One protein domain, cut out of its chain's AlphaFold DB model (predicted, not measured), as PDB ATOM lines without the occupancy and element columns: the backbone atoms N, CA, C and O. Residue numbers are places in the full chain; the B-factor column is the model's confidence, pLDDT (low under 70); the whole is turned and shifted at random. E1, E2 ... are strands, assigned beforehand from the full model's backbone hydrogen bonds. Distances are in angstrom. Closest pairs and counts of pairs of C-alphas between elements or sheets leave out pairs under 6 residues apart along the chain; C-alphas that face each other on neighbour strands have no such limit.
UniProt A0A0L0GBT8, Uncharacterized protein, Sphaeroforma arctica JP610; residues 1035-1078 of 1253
ATOM      1  N   ALA A1035     168.833 127.542 115.934       82.50
ATOM      2  CA  ALA A1035     168.337 127.825 114.582       82.50
ATOM      3  C   ALA A1035     169.440 127.743 113.499       82.50
ATOM      4  O   ALA A1035     169.132 127.506 112.335       82.50
ATOM      5  N   CYS A1036     170.709 127.911 113.888       85.00
ATOM      6  CA  CYS A1036     171.882 127.760 113.026       85.00
ATOM      7  C   CYS A1036     172.290 126.296 112.768       85.00
ATOM      8  O   CYS A1036     173.035 126.049 111.825       85.00
ATOM      9  N   ASP A1037     171.815 125.350 113.585       90.31
ATOM     10  CA  ASP A1037     172.164 123.924 113.513       90.31
ATOM     11  C   ASP A1037     171.165 123.117 112.663       90.31
ATOM     12  O   ASP A1037     171.407 121.948 112.354       90.31
ATOM     13  N   CYS A1038     170.035 123.719 112.269       92.88
ATOM     14  CA  CYS A1038     169.116 123.100 111.320       92.88
ATOM     15  C   CYS A1038     169.801 122.934 109.945       92.88
ATOM     16  O   CYS A1038     170.365 123.905 109.429       92.88
ATOM     17  N   PRO A1039     169.749 121.741 109.315       91.44
ATOM     18  CA  PRO A1039     170.347 121.511 108.002       91.44
ATOM     19  C   PRO A1039     169.875 122.517 106.946       91.44
ATOM     20  O   PRO A1039     168.706 122.909 106.919       91.44
ATOM     21  N   VAL A1040     170.774 122.903 106.036       89.62
ATOM     22  CA  VAL A1040     170.466 123.833 104.937       89.62
ATOM     23  C   VAL A1040     169.296 123.290 104.107       89.62
ATOM     24  O   VAL A1040     169.379 122.188 103.570       89.62
ATOM     25  N   GLY A1041     168.220 124.073 103.993       90.56
ATOM     26  CA  GLY A1041     166.955 123.642 103.378       90.56
ATOM     27  C   GLY A1041     165.860 123.250 104.380       90.56
ATOM     28  O   GLY A1041     164.764 122.886 103.962       90.56
ATOM     29  N   THR A1042     166.130 123.367 105.682       93.44
ATOM     30  CA  THR A1042     165.151 123.210 106.767       93.44
ATOM     31  C   THR A1042     165.067 124.488 107.608       93.44
ATOM     32  O   THR A1042     165.988 125.306 107.614       93.44
ATOM     33  N   TRP A1043     163.959 124.676 108.322       90.12
ATOM     34  CA  TRP A1043     163.736 125.792 109.244       90.12
ATOM     35  C   TRP A1043     163.271 125.278 110.609       90.12
ATOM     36  O   TRP A1043     162.653 124.218 110.708       90.12
ATOM     37  N   LEU A1044     163.564 126.023 111.675       93.75
ATOM     38  CA  LEU A1044     163.168 125.660 113.037       93.75
ATOM     39  C   LEU A1044     161.659 125.909 113.230       93.75
ATOM     40  O   LEU A1044     161.245 127.047 113.458       93.75
ATOM     41  N   SER A1045     160.846 124.857 113.127       92.75
ATOM     42  CA  SER A1045     159.381 124.937 113.183       92.75
ATOM     43  C   SER A1045     158.825 125.029 114.597       92.75
ATOM     44  O   SER A1045     157.812 125.690 114.823       92.75
ATOM     45  N   CYS A1046     159.520 124.432 115.564       89.75
ATOM     46  CA  CYS A1046     159.267 124.628 116.987       89.75
ATOM     47  C   CYS A1046     160.545 125.148 117.654       89.75
ATOM     48  O   CYS A1046     161.577 124.480 117.547       89.75
ATOM     49  N   PRO A1047     160.518 126.303 118.350       90.19
ATOM     50  CA  PRO A1047     161.654 126.735 119.152       90.19
ATOM     51  C   PRO A1047     161.885 125.742 120.292       90.19
ATOM     52  O   PRO A1047     160.937 125.156 120.816       90.19
ATOM     53  N   CYS A1048     163.142 125.582 120.705       92.00
ATOM     54  CA  CYS A1048     163.446 124.793 121.890       92.00
ATOM     55  C   CYS A1048     162.745 125.394 123.117       92.00
ATOM     56  O   CYS A1048     162.724 126.613 123.305       92.00
ATOM     57  N   THR A1049     162.175 124.537 123.956       93.06
ATOM     58  CA  THR A1049     161.563 124.925 125.231       93.06
ATOM     59  C   THR A1049     162.153 124.066 126.338       93.06
ATOM     60  O   THR A1049     162.673 122.987 126.069       93.06
ATOM     61  N   GLY A1050     162.006 124.466 127.602       91.69
ATOM     62  CA  GLY A1050     162.539 123.670 128.713       91.69
ATOM     63  C   GLY A1050     162.007 122.229 128.807       91.69
ATOM     64  O   GLY A1050     162.607 121.421 129.509       91.69
ATOM     65  N   ALA A1051     160.930 121.888 128.086       92.31
ATOM     66  CA  ALA A1051     160.329 120.554 128.038       92.31
ATOM     67  C   ALA A1051     160.453 119.837 126.675       92.31
ATOM     68  O   ALA A1051     160.041 118.685 126.574       92.31
ATOM     69  N   ALA A1052     160.970 120.487 125.623       92.19
ATOM     70  CA  ALA A1052     161.008 119.905 124.279       92.19
ATOM     71  C   ALA A1052     162.152 120.459 123.419       92.19
ATOM     72  O   ALA A1052     162.405 121.665 123.396       92.19
ATOM     73  N   GLN A1053     162.785 119.562 122.661       94.69
ATOM     74  CA  GLN A1053     163.796 119.892 121.660       94.69
ATOM     75  C   GLN A1053     163.221 120.804 120.571       94.69
ATOM     76  O   GLN A1053     162.054 120.684 120.195       94.69
ATOM     77  N   GLY A1054     164.060 121.686 120.026       91.44
ATOM     78  CA  GLY A1054     163.725 122.403 118.800       91.44
ATOM     79  C   GLY A1054     163.590 121.435 117.621       91.44
ATOM     80  O   GLY A1054     164.438 120.560 117.448       91.44
ATOM     81  N   VAL A1055     162.534 121.579 116.822       94.25
ATOM     82  CA  VAL A1055     162.263 120.707 115.665       94.25
ATOM     83  C   VAL A1055     162.598 121.462 114.387       94.25
ATOM     84  O   VAL A1055     162.024 122.518 114.133       94.25
ATOM     85  N   CYS A1056     163.507 120.926 113.574       94.31
ATOM     86  CA  CYS A1056     163.703 121.396 112.204       94.31
ATOM     87  C   CYS A1056     162.656 120.740 111.292       94.31
ATOM     88  O   CYS A1056     162.320 119.566 111.456       94.31
ATOM     89  N   SER A1057     162.131 121.482 110.325       93.38
ATOM     90  CA  SER A1057     161.202 120.978 109.313       93.38
ATOM     91  C   SER A1057     161.644 121.419 107.929       93.38
ATOM     92  O   SER A1057     162.157 122.526 107.761       93.38
ATOM     93  N   ASP A1058     161.455 120.552 106.940       89.81
ATOM     94  CA  ASP A1058     161.851 120.829 105.564       89.81
ATOM     95  C   ASP A1058     161.131 122.063 105.008       89.81
ATOM     96  O   ASP A1058     159.953 122.315 105.287       89.81
ATOM     97  N   CYS A1059     161.831 122.826 104.171       78.56
ATOM     98  CA  CYS A1059     161.214 123.865 103.362       78.56
ATOM     99  C   CYS A1059     160.402 123.210 102.234       78.56
ATOM    100  O   CYS A1059     160.892 123.005 101.126       78.56
ATOM    101  N   THR A1060     159.140 122.885 102.519       76.19
ATOM    102  CA  THR A1060     158.220 122.206 101.586       76.19
ATOM    103  C   THR A1060     157.838 123.037 100.357       76.19
ATOM    104  O   THR A1060     157.274 122.492  99.409       76.19
ATOM    105  N   ILE A1061     158.169 124.333 100.334       67.44
ATOM    106  CA  ILE A1061     157.922 125.240  99.208       67.44
ATOM    107  C   ILE A1061     159.257 125.629  98.557       67.44
ATOM    108  O   ILE A1061     159.857 126.655  98.874       67.44
ATOM    109  N   PHE A1062     159.693 124.819  97.591       51.34
ATOM    110  CA  PHE A1062     160.598 125.274  96.535       51.34
ATOM    111  C   PHE A1062     159.764 125.914  95.421       51.34
ATOM    112  O   PHE A1062     159.469 125.268  94.415       51.34
ATOM    113  N   ASP A1063     159.364 127.177  95.591       51.62
ATOM    114  CA  ASP A1063     158.758 127.920  94.484       51.62
ATOM    115  C   ASP A1063     159.846 128.295  93.468       51.62
ATOM    116  O   ASP A1063     160.569 129.280  93.624       51.62
ATOM    117  N   THR A1064     159.969 127.491  92.410       51.22
ATOM    118  CA  THR A1064     160.921 127.732  91.317       51.22
ATOM    119  C   THR A1064     160.554 128.920  90.423       51.22
ATOM    120  O   THR A1064     161.315 129.220  89.504       51.22
ATOM    121  N   ASN A1065     159.419 129.590  90.661       58.25
ATOM    122  CA  ASN A1065     158.946 130.731  89.874       58.25
ATOM    123  C   ASN A1065     159.020 132.078  90.623       58.25
ATOM    124  O   ASN A1065     158.875 133.122  89.987       58.25
ATOM    125  N   CYS A1066     159.324 132.094  91.925       43.75
ATOM    126  CA  CYS A1066     159.715 133.317  92.633       43.75
ATOM    127  C   CYS A1066     161.233 133.538  92.516       43.75
ATOM    128  O   CYS A1066     162.030 132.701  92.929       43.75
ATOM    129  N   ALA A1067     161.656 134.693  91.984       42.12
ATOM    130  CA  ALA A1067     163.035 134.948  91.525       42.12
ATOM    131  C   ALA A1067     164.148 134.981  92.608       42.12
ATOM    132  O   ALA A1067     165.298 135.290  92.299       42.12
ATOM    133  N   THR A1068     163.836 134.655  93.864       40.47
ATOM    134  CA  THR A1068     164.784 134.499  94.981       40.47
ATOM    135  C   THR A1068     164.190 133.554  96.032       40.47
ATOM    136  O   THR A1068     163.039 133.775  96.418       40.47
ATOM    137  N   PRO A1069     164.940 132.568  96.562       37.16
ATOM    138  CA  PRO A1069     164.427 131.660  97.585       37.16
ATOM    139  C   PRO A1069     164.280 132.376  98.936       37.16
ATOM    140  O   PRO A1069     165.268 132.659  99.613       37.16
ATOM    141  N   TYR A1070     163.038 132.628  99.348       45.03
ATOM    142  CA  TYR A1070     162.690 133.073 100.698       45.03
ATOM    143  C   TYR A1070     161.673 132.109 101.309       45.03
ATOM    144  O   TYR A1070     160.643 131.817 100.709       45.03
ATOM    145  N   CYS A1071     161.953 131.634 102.521       40.91
ATOM    146  CA  CYS A1071     161.037 130.775 103.267       40.91
ATOM    147  C   CYS A1071     159.979 131.659 103.942       40.91
ATOM    148  O   CYS A1071     160.304 132.414 104.862       40.91
ATOM    149  N   VAL A1072     158.729 131.602 103.478       44.69
ATOM    150  CA  VAL A1072     157.622 132.381 104.052       44.69
ATOM    151  C   VAL A1072     156.889 131.536 105.089       44.69
ATOM    152  O   VAL A1072     156.419 130.438 104.799       44.69
ATOM    153  N   ASN A1073     156.780 132.057 106.310       41.59
ATOM    154  CA  ASN A1073     156.085 131.385 107.403       41.59
ATOM    155  C   ASN A1073     154.561 131.408 107.186       41.59
ATOM    156  O   ASN A1073     153.932 132.452 107.350       41.59
ATOM    157  N   GLY A1074     153.978 130.244 106.894       49.16
ATOM    158  CA  GLY A1074     152.565 129.945 107.150       49.16
ATOM    159  C   GLY A1074     151.520 130.572 106.220       49.16
ATOM    160  O   GLY A1074     150.749 131.419 106.663       49.16
ATOM    161  N   ALA A1075     151.410 130.066 104.989       43.00
ATOM    162  CA  ALA A1075     150.140 129.848 104.277       43.00
ATOM    163  C   ALA A1075     150.397 129.038 102.994       43.00
ATOM    164  O   ALA A1075     151.440 129.198 102.366       43.00
ATOM    165  N   GLU A1076     149.439 128.208 102.576       44.25
ATOM    166  CA  GLU A1076     149.445 127.597 101.242       44.25
ATOM    167  C   GLU A1076     149.177 128.686 100.188       44.25
ATOM    168  O   GLU A1076     148.032 129.029  99.898       44.25
ATOM    169  N   THR A1077     150.233 129.275  99.626       49.25
ATOM    170  CA  THR A1077     150.107 130.178  98.477       49.25
ATOM    171  C   THR A1077     149.994 129.367  97.191       49.25
ATOM    172  O   THR A1077     150.995 129.083  96.535       49.25
ATOM    173  N   GLU A1078     148.766 129.007  96.810       50.62
ATOM    174  CA  GLU A1078     148.483 128.610  95.429       50.62
ATOM    175  C   GLU A1078     148.778 129.795  94.497       50.62
ATOM    176  O   GLU A1078     148.072 130.807  94.506       50.62
TER     177      GLU A1078
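This is residues 1035 to 1078 of the 1253 residues of an uncharacterized protein of Sphaeroforma arctica JP610 (UniProt A0A0L0GBT8). With little regular structure, the domain is a small two-strand hairpin of E1 and E2, its loop at one end of the long axis and an open, wandering tail, residues 1059 to 1078, at the other. The printed part has 44 residues, with no named helix and two antiparallel strands, E1 then E2, in the order E1 - E2; the class is all strand, with 9 residues in named elements. It is loose, with a radius of gyration of the C-alphas of 12.4 A, and only just flat, spanning 39 by 20 by 11 A.

E1 is residues 1042 to 1046, 11.9 A long, beginning at C-alpha 1042 (165.151, 123.210, 106.767). E2 is residues 1055 to 1058, 10.1 A long, ending at C-alpha 1058 (161.851, 120.829, 105.564).

E1 and E2 form a hairpin, antiparallel at 141 degrees between directions. C-alphas 1042 and 1058 face each other at 4.2 A. N 1043 and O 1057, 2.9 A, and N 1057 and O 1043, 2.8 A, are within hydrogen-bond range.

The C-alphas farthest apart, of Gly 1050 and Asn 1065, are 39.6 A apart. The printed part has no cut. The link from E1 to E2 is short, with 8 residues. Residues 1061 to 1078 have pLDDT under 70.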